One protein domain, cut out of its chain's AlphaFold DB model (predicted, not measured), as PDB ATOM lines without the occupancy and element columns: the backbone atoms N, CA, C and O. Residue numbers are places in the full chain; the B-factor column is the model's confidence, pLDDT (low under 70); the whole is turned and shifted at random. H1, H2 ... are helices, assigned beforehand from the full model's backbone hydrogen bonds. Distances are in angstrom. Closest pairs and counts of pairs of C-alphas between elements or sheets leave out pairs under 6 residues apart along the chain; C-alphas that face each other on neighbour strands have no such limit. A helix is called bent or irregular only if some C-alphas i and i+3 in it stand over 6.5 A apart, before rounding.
ATOM      1  N   GLU A  36    -136.479 -47.514  -3.656       96.94
ATOM      2  CA  GLU A  36    -136.782 -48.869  -4.126       96.94
ATOM      3  C   GLU A  36    -135.565 -49.525  -4.803       96.94
ATOM      4  O   GLU A  36    -134.989 -48.989  -5.753       96.94
ATOM      5  N   GLY A  37    -135.166 -50.691  -4.292       95.75
ATOM      6  CA  GLY A  37    -134.018 -51.463  -4.765       95.75
ATOM      7  C   GLY A  37    -132.666 -51.071  -4.157       95.75
ATOM      8  O   GLY A  37    -131.739 -51.886  -4.183       95.75
ATOM      9  N   GLU A  38    -132.521 -49.880  -3.568       98.00
ATOM     10  CA  GLU A  38    -131.260 -49.453  -2.946       98.00
ATOM     11  C   GLU A  38    -130.952 -50.229  -1.656       98.00
ATOM     12  O   GLU A  38    -129.782 -50.433  -1.314       98.00
ATOM     13  N   GLY A  39    -131.977 -50.713  -0.955       97.56
ATOM     14  CA  GLY A  39    -131.840 -51.562   0.222       97.56
ATOM     15  C   GLY A  39    -131.217 -52.913  -0.101       97.56
ATOM     16  O   GLY A  39    -130.300 -53.348   0.599       97.56
ATOM     17  N   ARG A  40    -131.629 -53.537  -1.210       97.69
ATOM     18  CA  ARG A  40    -131.012 -54.777  -1.709       97.69
ATOM     19  C   ARG A  40    -129.546 -54.565  -2.092       97.69
ATOM     20  O   ARG A  40    -128.700 -55.374  -1.721       97.69
ATOM     21  N   VAL A  41    -129.231 -53.457  -2.765       98.38
ATOM     22  CA  VAL A  41    -127.846 -53.099  -3.126       98.38
ATOM     23  C   VAL A  41    -126.982 -52.894  -1.878       98.38
ATOM     24  O   VAL A  41    -125.853 -53.386  -1.811       98.38
ATOM     25  N   LEU A  42    -127.509 -52.201  -0.863       98.44
ATOM     26  CA  LEU A  42    -126.841 -52.060   0.431       98.44
ATOM     27  C   LEU A  42    -126.577 -53.430   1.070       98.44
ATOM     28  O   LEU A  42    -125.468 -53.668   1.551       98.44
ATOM     29  N   TRP A  43    -127.580 -54.308   1.080       98.56
ATOM     30  CA  TRP A  43    -127.484 -55.640   1.670       98.56
ATOM     31  C   TRP A  43    -126.414 -56.499   1.002       98.56
ATOM     32  O   TRP A  43    -125.524 -57.002   1.685       98.56
ATOM     33  N   GLU A  44    -126.428 -56.583  -0.329       98.56
ATOM     34  CA  GLU A  44    -125.434 -57.338  -1.099       98.56
ATOM     35  C   GLU A  44    -124.012 -56.817  -0.860       98.56
ATOM     36  O   GLU A  44    -123.076 -57.605  -0.715       98.56
ATOM     37  N   ARG A  45    -123.838 -55.493  -0.746       98.56
ATOM     38  CA  ARG A  45    -122.538 -54.910  -0.394       98.56
ATOM     39  C   ARG A  45    -122.088 -55.325   1.007       98.56
ATOM     40  O   ARG A  45    -120.930 -55.699   1.175       98.56
ATOM     41  N   CYS A  46    -122.974 -55.268   2.002       98.69
ATOM     42  CA  CYS A  46    -122.650 -55.691   3.364       98.69
ATOM     43  C   CYS A  46    -122.280 -57.182   3.424       98.69
ATOM     44  O   CYS A  46    -121.316 -57.537   4.098       98.69
ATOM     45  N   VAL A  47    -122.992 -58.040   2.685       98.75
ATOM     46  CA  VAL A  47    -122.656 -59.466   2.543       98.75
ATOM     47  C   VAL A  47    -121.259 -59.641   1.955       98.75
ATOM     48  O   VAL A  47    -120.429 -60.324   2.552       98.75
ATOM     49  N   ALA A  48    -120.956 -58.965   0.843       98.69
ATOM     50  CA  ALA A  48    -119.646 -59.050   0.203       98.69
ATOM     51  C   ALA A  48    -118.504 -58.579   1.125       98.69
ATOM     52  O   ALA A  48    -117.423 -59.178   1.135       98.69
ATOM     53  N   ASP A  49    -118.731 -57.531   1.925       98.56
ATOM     54  CA  ASP A  49    -117.760 -57.063   2.916       98.56
ATOM     55  C   ASP A  49    -117.538 -58.094   4.038       98.56
ATOM     56  O   ASP A  49    -116.386 -58.348   4.394       98.56
ATOM     57  N   VAL A  50    -118.595 -58.722   4.566       98.75
ATOM     58  CA  VAL A  50    -118.487 -59.787   5.585       98.75
ATOM     59  C   VAL A  50    -117.728 -60.999   5.035       98.75
ATOM     60  O   VAL A  50    -116.784 -61.479   5.666       98.75
ATOM     61  N   GLU A  51    -118.069 -61.465   3.832       98.75
ATOM     62  CA  GLU A  51    -117.381 -62.585   3.180       98.75
ATOM     63  C   GLU A  51    -115.898 -62.290   2.938       98.75
ATOM     64  O   GLU A  51    -115.040 -63.151   3.158       98.75
ATOM     65  N   ARG A  52    -115.578 -61.068   2.491       98.62
ATOM     66  CA  ARG A  52    -114.194 -60.625   2.309       98.62
ATOM     67  C   ARG A  52    -113.446 -60.651   3.637       98.62
ATOM     68  O   ARG A  52    -112.368 -61.229   3.688       98.62
ATOM     69  N   VAL A  53    -114.014 -60.073   4.695       98.69
ATOM     70  CA  VAL A  53    -113.394 -60.059   6.028       98.69
ATOM     71  C   VAL A  53    -113.120 -61.481   6.510       98.69
ATOM     72  O   VAL A  53    -111.985 -61.788   6.859       98.69
ATOM     73  N   GLN A  54    -114.103 -62.380   6.446       98.62
ATOM     74  CA  GLN A  54    -113.930 -63.772   6.871       98.62
ATOM     75  C   GLN A  54    -112.858 -64.516   6.069       98.62
ATOM     76  O   GLN A  54    -112.113 -65.324   6.626       98.62
ATOM     77  N   ARG A  55    -112.743 -64.239   4.767       98.44
ATOM     78  CA  ARG A  55    -111.688 -64.815   3.926       98.44
ATOM     79  C   ARG A  55    -110.299 -64.344   4.352       98.44
ATOM     80  O   ARG A  55    -109.406 -65.174   4.480       98.44
ATOM     81  N   GLU A  56    -110.125 -63.044   4.589       98.19
ATOM     82  CA  GLU A  56    -108.836 -62.464   4.990       98.19
ATOM     83  C   GLU A  56    -108.421 -62.882   6.410       98.19
ATOM     84  O   GLU A  56    -107.245 -63.160   6.642       98.19
ATOM     85  N   LEU A  57    -109.369 -63.003   7.349       97.69
ATOM     86  CA  LEU A  57    -109.094 -63.521   8.698       97.69
ATOM     87  C   LEU A  57    -108.551 -64.954   8.638       97.69
ATOM     88  O   LEU A  57    -107.514 -65.250   9.229       97.69
ATOM     89  N   LYS A  58    -109.199 -65.820   7.847       95.94
ATOM     90  CA  LYS A  58    -108.755 -67.207   7.632       95.94
ATOM     91  C   LYS A  58    -107.414 -67.280   6.901       95.94
ATOM     92  O   LYS A  58    -106.580 -68.109   7.247       95.94
ATOM     93  N   ALA A  59    -107.188 -66.412   5.913       95.75
ATOM     94  CA  ALA A  59    -105.908 -66.322   5.205       95.75
ATOM     95  C   ALA A  59    -104.763 -65.830   6.108       95.75
ATOM     96  O   ALA A  59    -103.607 -66.159   5.859       95.75
ATOM     97  N   SER A  60    -105.094 -65.084   7.165       93.88
ATOM     98  CA  SER A  60    -104.157 -64.630   8.197       93.88
ATOM     99  C   SER A  60    -103.957 -65.650   9.327       93.88
ATOM    100  O   SER A  60    -103.332 -65.322  10.330       93.88
ATOM    101  N   GLU A  61    -104.486 -66.870   9.174       94.06
ATOM    102  CA  GLU A  61    -104.395 -67.970  10.146       94.06
ATOM    103  C   GLU A  61    -105.009 -67.654  11.523       94.06
ATOM    104  O   GLU A  61    -104.640 -68.267  12.526       94.06
ATOM    105  N   LEU A  62    -105.971 -66.724  11.581       95.06
ATOM    106  CA  LEU A  62    -106.747 -66.494  12.796       95.06
ATOM    107  C   LEU A  62    -107.630 -67.719  13.081       95.06
ATOM    108  O   LEU A  62    -108.201 -68.313  12.162       95.06
ATOM    109  N   ASP A  63    -107.740 -68.106  14.350       95.38
ATOM    110  CA  ASP A  63    -108.499 -69.292  14.729       95.38
ATOM    111  C   ASP A  63    -110.007 -69.133  14.459       95.38
ATOM    112  O   ASP A  63    -110.546 -68.029  14.323       95.38
ATOM    113  N   GLU A  64    -110.698 -70.268  14.358       96.81
ATOM    114  CA  GLU A  64    -112.111 -70.317  13.981       96.81
ATOM    115  C   GLU A  64    -113.021 -69.602  14.988       96.81
ATOM    116  O   GLU A  64    -113.937 -68.892  14.569       96.81
ATOM    117  N   ALA A  65    -112.740 -69.712  16.292       97.12
ATOM    118  CA  ALA A  65    -113.539 -69.055  17.321       97.12
ATOM    119  C   ALA A  65    -113.386 -67.532  17.228       97.12
ATOM    120  O   ALA A  65    -114.380 -66.805  17.202       97.12
ATOM    121  N   SER A  66    -112.155 -67.038  17.074       97.56
ATOM    122  CA  SER A  66    -111.885 -65.615  16.845       97.56
ATOM    123  C   SER A  66    -112.562 -65.083  15.575       97.56
ATOM    124  O   SER A  66    -113.167 -64.006  15.598       97.56
ATOM    125  N   CYS A  67    -112.541 -65.851  14.479       98.19
ATOM    126  CA  CYS A  67    -113.265 -65.502  13.254       98.19
ATOM    127  C   CYS A  67    -114.781 -65.397  13.489       98.19
ATOM    128  O   CYS A  67    -115.413 -64.454  13.002       98.19
ATOM    129  N   GLU A  68    -115.359 -66.326  14.257       98.25
ATOM    130  CA  GLU A  68    -116.784 -66.343  14.605       98.25
ATOM    131  C   GLU A  68    -117.171 -65.164  15.512       98.25
ATOM    132  O   GLU A  68    -118.214 -64.537  15.307       98.25
ATOM    133  N   HIS A  69    -116.326 -64.802  16.485       98.44
ATOM    134  CA  HIS A  69    -116.536 -63.618  17.321       98.44
ATOM    135  C   HIS A  69    -116.602 -62.340  16.477       98.44
ATOM    136  O   HIS A  69    -117.517 -61.531  16.660       98.44
ATOM    137  N   ILE A  70    -115.678 -62.179  15.525       98.56
ATOM    138  CA  ILE A  70    -115.644 -61.020  14.624       98.56
ATOM    139  C   ILE A  70    -116.848 -61.028  13.673       98.56
ATOM    140  O   ILE A  70    -117.481 -59.986  13.503       98.56
ATOM    141  N   LEU A  71    -117.218 -62.187  13.111       98.69
ATOM    142  CA  LEU A  71    -118.421 -62.338  12.278       98.69
ATOM    143  C   LEU A  71    -119.675 -61.890  13.032       98.69
ATOM    144  O   LEU A  71    -120.460 -61.083  12.535       98.69
ATOM    145  N   THR A  72    -119.832 -62.394  14.256       98.50
ATOM    146  CA  THR A  72    -120.981 -62.099  15.115       98.50
ATOM    147  C   THR A  72    -121.075 -60.604  15.396       98.50
ATOM    148  O   THR A  72    -122.135 -60.007  15.208       98.50
ATOM    149  N   ALA A  73    -119.961 -59.977  15.782       98.44
ATOM    150  CA  ALA A  73    -119.912 -58.548  16.068       98.44
ATOM    151  C   ALA A  73    -120.191 -57.683  14.829       98.44
ATOM    152  O   ALA A  73    -120.938 -56.707  14.918       98.44
ATOM    153  N   GLN A  74    -119.634 -58.050  13.673       98.69
ATOM    154  CA  GLN A  74    -119.827 -57.331  12.415       98.69
ATOM    155  C   GLN A  74    -121.297 -57.361  11.969       98.69
ATOM    156  O   GLN A  74    -121.869 -56.308  11.673       98.69
ATOM    157  N   CYS A  75    -121.919 -58.546  11.964       98.56
ATOM    158  CA  CYS A  75    -123.329 -58.715  11.610       98.56
ATOM    159  C   CYS A  75    -124.244 -57.960  12.578       98.56
ATOM    160  O   CYS A  75    -125.079 -57.172  12.138       98.56
ATOM    161  N   ALA A  76    -124.052 -58.144  13.888       97.88
ATOM    162  CA  ALA A  76    -124.861 -57.484  14.908       97.88
ATOM    163  C   ALA A  76    -124.794 -55.952  14.806       97.88
ATOM    164  O   ALA A  76    -125.828 -55.288  14.878       97.88
ATOM    165  N   LEU A  77    -123.601 -55.387  14.586       98.38
ATOM    166  CA  LEU A  77    -123.431 -53.941  14.450       98.38
ATOM    167  C   LEU A  77    -124.130 -53.383  13.206       98.38
ATOM    168  O   LEU A  77    -124.805 -52.358  13.299       98.38
ATOM    169  N   LEU A  78    -123.953 -54.017  12.043       98.44
ATOM    170  CA  LEU A  78    -124.585 -53.574  10.797       98.44
ATOM    171  C   LEU A  78    -126.110 -53.688  10.878       98.44
ATOM    172  O   LEU A  78    -126.812 -52.753  10.493       98.44
ATOM    173  N   ASP A  79    -126.614 -54.794  11.426       97.56
ATOM    174  CA  ASP A  79    -128.047 -55.008  11.612       97.56
ATOM    175  C   ASP A  79    -128.664 -53.960  12.539       97.56
ATOM    176  O   ASP A  79    -129.715 -53.400  12.219       97.56
ATOM    177  N   GLU A  80    -128.009 -53.661  13.663       96.75
ATOM    178  CA  GLU A  80    -128.455 -52.606  14.571       96.75
ATOM    179  C   GLU A  80    -128.386 -51.231  13.900       96.75
ATOM    180  O   GLU A  80    -129.323 -50.449  14.021       96.75
ATOM    181  N   ALA A  81    -127.323 -50.927  13.149       97.19
ATOM    182  CA  ALA A  81    -127.173 -49.631  12.492       97.19
ATOM    183  C   ALA A  81    -128.249 -49.376  11.423       97.19
ATOM    184  O   ALA A  81    -128.705 -48.242  11.283       97.19
ATOM    185  N   VAL A  82    -128.672 -50.407  10.680       96.94
ATOM    186  CA  VAL A  82    -129.781 -50.294   9.718       96.94
ATOM    187  C   VAL A  82    -131.114 -50.122  10.444       96.94
ATOM    188  O   VAL A  82    -131.855 -49.185  10.147       96.94
ATOM    189  N   LYS A  83    -131.409 -50.982  11.428       93.25
ATOM    190  CA  LYS A  83    -132.682 -50.951  12.172       93.25
ATOM    191  C   LYS A  83    -132.819 -49.702  13.050       93.25
ATOM    192  O   LYS A  83    -133.915 -49.184  13.238       93.25
ATOM    193  N   GLY A  84    -131.703 -49.180  13.547       92.69
ATOM    194  CA  GLY A  84    -131.626 -48.010  14.418       92.69
ATOM    195  C   GLY A  84    -131.824 -46.664  13.717       92.69
ATOM    196  O   GLY A  84    -131.847 -45.643  14.398       92.69
ATOM    197  N   ARG A  85    -131.993 -46.626  12.384       94.12
ATOM    198  CA  ARG A  85    -132.255 -45.370  11.655       94.12
ATOM    199  C   ARG A  85    -133.625 -44.759  11.969       94.12
ATOM    200  O   ARG A  85    -133.807 -43.564  11.755       94.12
ATOM    201  N   GLY A  86    -134.586 -45.561  12.436       89.81
ATOM    202  CA  GLY A  86    -135.940 -45.093  12.760       89.81
ATOM    203  C   GLY A  86    -136.781 -44.692  11.541       89.81
ATOM    204  O   GLY A  86    -137.706 -43.896  11.680       89.81
ATOM    205  N   VAL A  87    -136.456 -45.216  10.354       92.50
ATOM    206  CA  VAL A  87    -137.195 -44.990   9.102       92.50
ATOM    207  C   VAL A  87    -137.651 -46.321   8.502       92.50
ATOM    208  O   VAL A  87    -136.920 -47.309   8.552       92.50
ATOM    209  N   GLU A  88    -138.851 -46.346   7.927       93.62
ATOM    210  CA  GLU A  88    -139.410 -47.498   7.203       93.62
ATOM    211  C   GLU A  88    -139.199 -47.318   5.692       93.62
ATOM    212  O   GLU A  88    -140.110 -46.948   4.957       93.62
ATOM    213  N   ASP A  89    -137.961 -47.514   5.236       96.88
ATOM    214  CA  ASP A  89    -137.560 -47.417   3.827       96.88
ATOM    215  C   ASP A  89    -137.135 -48.778   3.243       96.88
ATOM    216  O   ASP A  89    -137.217 -49.809   3.915       96.88
ATOM    217  N   ASP A  90    -136.678 -48.805   1.986       97.50
ATOM    218  CA  ASP A  90    -136.357 -50.050   1.267       97.50
ATOM    219  C   ASP A  90    -135.319 -50.911   2.009       97.50
ATOM    220  O   ASP A  90    -135.458 -52.128   2.137       97.50
ATOM    221  N   ALA A  91    -134.308 -50.271   2.601       97.31
ATOM    222  CA  ALA A  91    -133.304 -50.958   3.405       97.31
ATOM    223  C   ALA A  91    -133.872 -51.511   4.723       97.31
ATOM    224  O   ALA A  91    -133.421 -52.564   5.171       97.31
ATOM    225  N   CYS A  92    -134.846 -50.839   5.340       96.00
ATOM    226  CA  CYS A  92    -135.546 -51.353   6.516       96.00
ATOM    227  C   CYS A  92    -136.316 -52.640   6.183       96.00
ATOM    228  O   CYS A  92    -136.145 -53.657   6.856       96.00
ATOM    229  N   VAL A  93    -137.077 -52.633   5.081       96.12
ATOM    230  CA  VAL A  93    -137.807 -53.810   4.577       96.12
ATOM    231  C   VAL A  93    -136.846 -54.962   4.268       96.12
ATOM    232  O   VAL A  93    -137.067 -56.082   4.728       96.12
ATOM    233  N   GLN A  94    -135.739 -54.684   3.572       97.12
ATOM    234  CA  GLN A  94    -134.714 -55.684   3.260       97.12
ATOM    235  C   GLN A  94    -134.128 -56.343   4.524       97.12
ATOM    236  O   GLN A  94    -133.887 -57.550   4.539       97.12
ATOM    237  N   TRP A  95    -133.913 -55.570   5.595       96.44
ATOM    238  CA  TRP A  95    -133.374 -56.077   6.864       96.44
ATOM    239  C   TRP A  95    -134.403 -56.773   7.762       96.44
ATOM    240  O   TRP A  95    -134.007 -57.504   8.677       96.44
ATOM    241  N   TYR A  96    -135.700 -56.549   7.537       92.69
ATOM    242  CA  TYR A  96    -136.762 -57.320   8.184       92.69
ATOM    243  C   TYR A  96    -136.910 -58.717   7.581       92.69
ATOM    244  O   TYR A  96    -137.196 -59.649   8.329       92.69
ATOM    245  N   ASP A  97    -136.695 -58.859   6.272       94.19
ATOM    246  CA  ASP A  97    -136.755 -60.153   5.586       94.19
ATOM    247  C   ASP A  97    -135.550 -61.035   5.948       94.19
ATOM    248  O   ASP A  97    -135.705 -62.121   6.507       94.19
ATOM    249  N   ILE A  98    -134.329 -60.542   5.705       94.62
ATOM    250  CA  ILE A  98    -133.106 -61.309   5.967       94.62
ATOM    251  C   ILE A  98    -131.972 -60.420   6.508       94.62
ATOM    252  O   ILE A  98    -131.166 -59.887   5.746       94.62
ATOM    253  N   PRO A  99    -131.852 -60.232   7.835       96.94
ATOM    254  CA  PRO A  99    -130.707 -59.523   8.403       96.94
ATOM    255  C   PRO A  99    -129.421 -60.348   8.257       96.94
ATOM    256  O   PRO A  99    -129.461 -61.564   8.050       96.94
ATOM    257  N   LEU A 100    -128.261 -59.708   8.414       98.31
ATOM    258  CA  LEU A 100    -126.968 -60.370   8.224       98.31
ATOM    259  C   LEU A 100    -126.737 -61.479   9.253       98.31
ATOM    260  O   LEU A 100    -126.220 -62.536   8.898       98.31
ATOM    261  N   GLN A 101    -127.166 -61.293  10.505       96.62
ATOM    262  CA  GLN A 101    -127.119 -62.368  11.505       96.62
ATOM    263  C   GLN A 101    -127.971 -63.583  11.100       96.62
ATOM    264  O   GLN A 101    -127.532 -64.719  11.261       96.62
ATOM    265  N   GLY A 102    -129.133 -63.359  10.479       97.44
ATOM    266  CA  GLY A 102    -129.974 -64.439   9.964       97.44
ATOM    267  C   GLY A 102    -129.296 -65.169   8.806       97.44
ATOM    268  O   GLY A 102    -129.285 -66.397   8.769       97.44
ATOM    269  N   HIS A 103    -128.669 -64.413   7.901       98.12
ATOM    270  CA  HIS A 103    -127.968 -64.955   6.739       98.12
ATOM    271  C   HIS A 103    -126.715 -65.764   7.105       98.12
ATOM    272  O   HIS A 103    -126.542 -66.878   6.616       98.12
ATOM    273  N   PHE A 104    -125.842 -65.220   7.957       98.12
ATOM    274  CA  PHE A 104    -124.530 -65.811   8.240       98.12
ATOM    275  C   PHE A 104    -124.511 -66.744   9.450       98.12
ATOM    276  O   PHE A 104    -123.727 -67.689   9.471       98.12
ATOM    277  N   LEU A 105    -125.330 -66.471  10.467       96.56
ATOM    278  CA  LEU A 105    -125.285 -67.177  11.753       96.56
ATOM    279  C   LEU A 105    -126.508 -68.079  11.960       96.56
ATOM    280  O   LEU A 105    -126.538 -68.852  12.914       96.56
ATOM    281  N   GLY A 106    -127.528 -67.972  11.101       95.69
ATOM    282  CA  GLY A 106    -128.777 -68.719  11.254       95.69
ATOM    283  C   GLY A 106    -129.557 -68.348  12.519       95.69
ATOM    284  O   GLY A 106    -130.378 -69.139  12.979       95.69
ATOM    285  N   THR A 107    -129.300 -67.169  13.094       93.25
ATOM    286  CA  THR A 107    -129.967 -66.679  14.306       93.25
ATOM    287  C   THR A 107    -130.442 -65.238  14.144       93.25
ATOM    288  O   THR A 107    -130.001 -64.530  13.247       93.25
ATOM    289  N   MET A 108    -131.339 -64.802  15.026       88.94
ATOM    290  CA  MET A 108    -131.880 -63.439  15.106       88.94
ATOM    291  C   MET A 108    -131.504 -62.721  16.413       88.94
ATOM    292  O   MET A 108    -131.938 -61.592  16.631       88.94
ATOM    293  N   ASP A 109    -130.728 -63.376  17.278       90.62
ATOM    294  CA  ASP A 109    -130.379 -62.922  18.631       90.62
ATOM    295  C   ASP A 109    -128.893 -62.552  18.793       90.62
ATOM    296  O   ASP A 109    -128.429 -62.313  19.911       90.62
ATOM    297  N   ALA A 110    -128.128 -62.469  17.699       88.56
ATOM    298  CA  ALA A 110    -126.704 -62.141  17.760       88.56
ATOM    299  C   ALA A 110    -126.485 -60.767  18.407       88.56
ATOM    300  O   ALA A 110    -125.574 -60.598  19.210       88.56
ATOM    301  N   GLY A 111    -127.357 -59.797  18.111       88.50
ATOM    302  CA  GLY A 111    -127.332 -58.486  18.766       88.50
ATOM    303  C   GLY A 111    -127.689 -58.531  20.257       88.50
ATOM    304  O   GLY A 111    -127.110 -57.792  21.054       88.50
ATOM    305  N   ASP A 112    -128.597 -59.422  20.658       89.31
ATOM    306  CA  ASP A 112    -129.020 -59.549  22.056       89.31
ATOM    307  C   ASP A 112    -127.943 -60.234  22.913       89.31
ATOM    308  O   ASP A 112    -127.736 -59.863  24.067       89.31
ATOM    309  N   THR A 113    -127.213 -61.190  22.333       92.69
ATOM    310  CA  THR A 113    -126.214 -62.016  23.032       92.69
ATOM    311  C   THR A 113    -124.779 -61.502  22.899       92.69
ATOM    312  O   THR A 113    -123.890 -61.969  23.618       92.69
ATOM    313  N   LEU A 114    -124.507 -60.517  22.031       95.25
ATOM    314  CA  LEU A 114    -123.141 -60.036  21.796       95.25
ATOM    315  C   LEU A 114    -122.478 -59.499  23.072       95.25
ATOM    316  O   LEU A 114    -121.303 -59.767  23.307       95.25
ATOM    317  N   CYS A 115    -123.218 -58.796  23.934       94.38
ATOM    318  CA  CYS A 115    -122.686 -58.292  25.205       94.38
ATOM    319  C   CYS A 115    -122.308 -59.420  26.182       94.38
ATOM    320  O   CYS A 115    -121.342 -59.277  26.935       94.38
ATOM    321  N   ASP A 116    -123.049 -60.537  26.189       94.56
ATOM    322  CA  ASP A 116    -122.672 -61.743  26.938       94.56
ATOM    323  C   ASP A 116    -121.389 -62.347  26.371       94.56
ATOM    324  O   ASP A 116    -120.420 -62.531  27.108       94.56
ATOM    325  N   ARG A 117    -121.340 -62.526  25.048       96.00
ATOM    326  CA  ARG A 117    -120.167 -63.043  24.334       96.00
ATOM    327  C   ARG A 117    -118.914 -62.195  24.590       96.00
ATOM    328  O   ARG A 117    -117.857 -62.745  24.877       96.00
ATOM    329  N   MET A 118    -119.022 -60.865  24.549       96.88
ATOM    330  CA  MET A 118    -117.922 -59.949  24.884       96.88
ATOM    331  C   MET A 118    -117.418 -60.161  26.317       96.88
ATOM    332  O   MET A 118    -116.210 -60.180  26.553       96.88
ATOM    333  N   ARG A 119    -118.333 -60.331  27.282       96.06
ATOM    334  CA  ARG A 119    -117.976 -60.586  28.686       96.06
ATOM    335  C   ARG A 119    -117.271 -61.921  28.872       96.06
ATOM    336  O   ARG A 119    -116.387 -61.997  29.720       96.06
ATOM    337  N   ASP A 120    -117.655 -62.942  28.119       97.69
ATOM    338  CA  ASP A 120    -117.033 -64.259  28.212       97.69
ATOM    339  C   ASP A 120    -115.611 -64.247  27.646       97.69
ATOM    340  O   ASP A 120    -114.693 -64.662  28.354       97.69
ATOM    341  N   VAL A 121    -115.396 -63.635  26.477       97.69
ATOM    342  CA  VAL A 121    -114.047 -63.466  25.898       97.69
ATOM    343  C   VAL A 121    -113.134 -62.666  26.833       97.69
ATOM    344  O   VAL A 121    -111.989 -63.037  27.063       97.69
ATOM    345  N   LEU A 122    -113.632 -61.594  27.459       96.62
ATOM    346  CA  LEU A 122    -112.845 -60.797  28.415       96.62
ATOM    347  C   LEU A 122    -112.419 -61.566  29.679       96.62
ATOM    348  O   LEU A 122    -111.531 -61.100  30.396       96.62
ATOM    349  N   ARG A 123    -113.052 -62.703  29.990       97.25
ATOM    350  CA  ARG A 123    -112.681 -63.568  31.124       97.25
ATOM    351  C   ARG A 123    -111.677 -64.648  30.744       97.25
ATOM    352  O   ARG A 123    -111.177 -65.332  31.638       97.25
ATOM    353  N   GLU A 124    -111.398 -64.828  29.457       96.75
ATOM    354  CA  GLU A 124    -110.404 -65.793  29.014       96.75
ATOM    355  C   GLU A 124    -109.013 -65.417  29.549       96.75
ATOM    356  O   GLU A 124    -108.699 -64.235  29.705       96.75
ATOM    357  N   PRO A 125    -108.138 -66.397  29.835       95.38
ATOM    358  CA  PRO A 125    -106.788 -66.104  30.310       95.38
ATOM    359  C   PRO A 125    -105.944 -65.316  29.297       95.38
ATOM    360  O   PRO A 125    -105.072 -64.543  29.692       95.38
ATOM    361  N   THR A 126    -106.177 -65.545  28.002       94.81
ATOM    362  CA  THR A 126    -105.416 -64.968  26.885       94.81
ATOM    363  C   THR A 126    -106.328 -64.734  25.670       94.81
ATOM    364  O   THR A 126    -106.205 -65.467  24.687       94.81
ATOM    365  N   PRO A 127    -107.259 -63.764  25.727       94.94
ATOM    366  CA  PRO A 127    -108.123 -63.440  24.594       94.94
ATOM    367  C   PRO A 127    -107.316 -62.871  23.422       94.94
ATOM    368  O   PRO A 127    -106.330 -62.153  23.624       94.94
ATOM    369  N   ASP A 128    -107.760 -63.148  22.197       95.94
ATOM    370  CA  ASP A 128    -107.114 -62.619  20.997       95.94
ATOM    371  C   ASP A 128    -107.332 -61.097  20.864       95.94
ATOM    372  O   ASP A 128    -108.449 -60.576  20.951       95.94
ATOM    373  N   VAL A 129    -106.244 -60.358  20.636       96.06
ATOM    374  CA  VAL A 129    -106.255 -58.889  20.542       96.06
ATOM    375  C   VAL A 129    -107.074 -58.396  19.345       96.06
ATOM    376  O   VAL A 129    -107.676 -57.320  19.418       96.06
ATOM    377  N   ALA A 130    -107.145 -59.165  18.259       97.12
ATOM    378  CA  ALA A 130    -107.959 -58.840  17.097       97.12
ATOM    379  C   ALA A 130    -109.455 -58.834  17.458       97.12
ATOM    380  O   ALA A 130    -110.179 -57.886  17.137       97.12
ATOM    381  N   VAL A 131    -109.906 -59.838  18.218       98.25
ATOM    382  CA  VAL A 131    -111.287 -59.916  18.719       98.25
ATOM    383  C   VAL A 131    -111.588 -58.745  19.651       98.25
ATOM    384  O   VAL A 131    -112.596 -58.057  19.474       98.25
ATOM    385  N   LEU A 132    -110.688 -58.453  20.597       98.06
ATOM    386  CA  LEU A 132    -110.863 -57.332  21.524       98.06
ATOM    387  C   LEU A 132    -110.923 -55.978  20.803       98.06
ATOM    388  O   LEU A 132    -111.750 -55.134  21.148       98.06
ATOM    389  N   THR A 133    -110.094 -55.785  19.775       98.19
ATOM    390  CA  THR A 133    -110.107 -54.571  18.946       98.19
ATOM    391  C   THR A 133    -111.437 -54.439  18.206       98.19
ATOM    392  O   THR A 133    -112.051 -53.371  18.229       98.19
ATOM    393  N   CYS A 134    -111.935 -55.528  17.612       98.56
ATOM    394  CA  CYS A 134    -113.233 -55.547  16.939       98.56
ATOM    395  C   CYS A 134    -114.367 -55.174  17.906       98.56
ATOM    396  O   CYS A 134    -115.145 -54.261  17.624       98.56
ATOM    397  N   PHE A 135    -114.416 -55.804  19.082       98.31
ATOM    398  CA  PHE A 135    -115.420 -55.513  20.106       98.31
ATOM    399  C   PHE A 135    -115.357 -54.065  20.591       98.31
ATOM    400  O   PHE A 135    -116.391 -53.401  20.687       98.31
ATOM    401  N   GLN A 136    -114.156 -53.537  20.834       97.94
ATOM    402  CA  GLN A 136    -113.984 -52.135  21.203       97.94
ATOM    403  C   GLN A 136    -114.547 -51.201  20.124       97.94
ATOM    404  O   GLN A 136    -115.233 -50.232  20.455       97.94
ATOM    405  N   ARG A 137    -114.290 -51.473  18.839       98.44
ATOM    406  CA  ARG A 137    -114.808 -50.657  17.730       98.44
ATOM    407  C   ARG A 137    -116.320 -50.726  17.609       98.44
ATOM    408  O   ARG A 137    -116.941 -49.679  17.458       98.44
ATOM    409  N   VAL A 138    -116.909 -51.909  17.760       98.06
ATOM    410  CA  VAL A 138    -118.367 -52.084  17.814       98.06
ATOM    411  C   VAL A 138    -118.987 -51.195  18.899       98.06
ATOM    412  O   VAL A 138    -119.913 -50.434  18.613       98.06
ATOM    413  N   MET A 139    -118.413 -51.186  20.106       96.50
ATOM    414  CA  MET A 139    -118.886 -50.327  21.200       96.50
ATOM    415  C   MET A 139    -118.674 -48.833  20.918       96.50
ATOM    416  O   MET A 139    -119.570 -48.026  21.152       96.50
ATOM    417  N   MET A 140    -117.512 -48.440  20.383       96.88
ATOM    418  CA  MET A 140    -117.217 -47.037  20.053       96.88
ATOM    419  C   MET A 140    -118.102 -46.487  18.937       96.88
ATOM    420  O   MET A 140    -118.417 -45.298  18.929       96.88
ATOM    421  N   LEU A 141    -118.512 -47.346  18.008       97.25
ATOM    422  CA  LEU A 141    -119.471 -46.997  16.973       97.25
ATOM    423  C   LEU A 141    -120.898 -46.950  17.505       97.25
ATOM    424  O   LEU A 141    -121.782 -46.614  16.735       97.25
ATOM    425  N   GLY A 142    -121.112 -47.200  18.800       93.94
ATOM    426  CA  GLY A 142    -122.360 -46.981  19.517       93.94
ATOM    427  C   GLY A 142    -123.316 -48.161  19.459       93.94
ATOM    428  O   GLY A 142    -124.526 -47.929  19.468       93.94
ATOM    429  N   PHE A 143    -122.795 -49.385  19.332       95.50
ATOM    430  CA  PHE A 143    -123.588 -50.596  19.525       95.50
ATOM    431  C   PHE A 143    -124.202 -50.614  20.924       95.50
ATOM    432  O   PHE A 143    -123.497 -50.378  21.909       95.50
ATOM    433  N   LEU A 144    -125.499 -50.895  21.014       89.81
ATOM    434  CA  LEU A 144    -126.210 -50.980  22.289       89.81
ATOM    435  C   LEU A 144    -126.607 -52.421  22.627       89.81
ATOM    436  O   LEU A 144    -126.612 -52.800  23.803       89.81
ATOM    437  N   GLY A 145    -126.941 -53.228  21.621       84.88
ATOM    438  CA  GLY A 145    -127.518 -54.554  21.803       84.88
ATOM    439  C   GLY A 145    -128.773 -54.502  22.677       84.88
ATOM    440  O   GLY A 145    -129.565 -53.556  22.629       84.88
ATOM    441  N   ALA A 146    -128.925 -55.491  23.558       71.75
ATOM    442  CA  ALA A 146    -130.044 -55.556  24.499       71.75
ATOM    443  C   ALA A 146    -130.080 -54.421  25.551       71.75
ATOM    444  O   ALA A 146    -131.072 -54.302  26.264       71.75
ATOM    445  N   ILE A 147    -129.042 -53.578  25.664       58.66
ATOM    446  CA  ILE A 147    -128.991 -52.468  26.639       58.66
ATOM    447  C   ILE A 147    -129.935 -51.318  26.232       58.66
ATOM    448  O   ILE A 147    -130.330 -50.522  27.076       58.66
ATOM    449  N   ALA A 148    -130.330 -51.239  24.955       53.66
ATOM    450  CA  ALA A 148    -131.278 -50.241  24.451       53.66
ATOM    451  C   ALA A 148    -132.761 -50.551  24.739       53.66
ATOM    452  O   ALA A 148    -133.621 -49.800  24.274       53.66
ATOM    453  N   ARG A 149    -133.069 -51.663  25.422       45.94
ATOM    454  CA  ARG A 149    -134.444 -52.107  25.700       45.94
ATOM    455  C   ARG A 149    -134.993 -51.554  27.011       45.94
ATOM    456  O   ARG A 149    -134.241 -51.524  28.009       45.94
TER     457      ARG A 149
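Overview. This is residues 36 to 149 of the 149 residues of the protein "Membrane protein" of Enterobacter asburiae (UniProt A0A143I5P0). H2 is the core of a compact helical body: H1, the longest helix, makes a long hairpin with it along one side, H5 crosses it on the side away from H1, and H4 and H6 pack on its two remaining sides. H3 lies across the end of the hairpin where H1 begins and H2 ends, and the small H7 packs on H5. The printed part has 114 residues with seven named helices, H1 to H7 in chain order, and no named strand, and its class is all helix. The radius of gyration of the C-alphas is 14.3 A, and the C-alphas span 48 by 34 by 24 A.

Arrangement. H1, residues 38 to 59, and H2, residues 64 to 83, are a hairpin: they touch, closest at the C-alphas of Leu 57 and Cys 67, 6.5 A, at a shallow tilt of 17 degrees, opposite ways. H2 is the hub, touching five helices. With residues 79 to 83 alone it touches H3, residues 90 to 97, at a steep tilt of 51 degrees, closest at the C-alphas of Lys 83 and Cys 92, 6.4 A. H1 touches H3 with residues 38 to 43 alone, closest at the C-alphas of Gly 39 and Ala 91, 3.6 A. H2 touches H4, residues 100 to 105, with residues 72 to 79 alone, closest at the C-alphas of Cys 75 and Leu 100, 5.2 A. H2 touches H5, residues 110 to 121, at a steep tilt of 38 degrees, closest at the C-alphas of Ala 76 and Gly 111, 4.7 A. H5 is irregular, with C-alphas 112 and 115 7.2 A apart, and its line is a rough one. H2 touches H6, residues 129 to 140, at a shallow tilt of 11 degrees, the same way, closest at the C-alphas of Ser 66 and Val 131, 6.0 A. H7, residues 145 to 148, touches H5 at its residues 111 to 115 alone, closest at the C-alphas of Asp 112 and Ala 146, 4.8 A. H1 is apart from H5, H6 and H7. Every O i to N i+4 pair is within hydrogen-bond range in H1, H2, H3, H4 and H6, against 6 of 8 in H5, and H7 is too short for such a pair.

Along the chain. H1 begins at C-alpha 38 (-131.260, -49.453, -2.946) and measures 31.5 A from first to last C-alpha. H2 measures 28.3 A and ends at C-alpha 83 (-132.682, -50.951, 12.172). H3 measures 11.0 A, H4 7.8 A, H5 15.1 A and H6 16.2 A. H7, 6.3 A long, ends at C-alpha 148 (-131.278, -50.241, 24.451).

Size, cuts and confidence. The two C-alphas farthest apart are those of Glu 36 and Pro 125, 48.8 A. The printed part has no cut and ends at residue 149, the chain's last residue. No link is long. The mean pLDDT of the printed part is 94.9, and residues 147 to 149 are under 70.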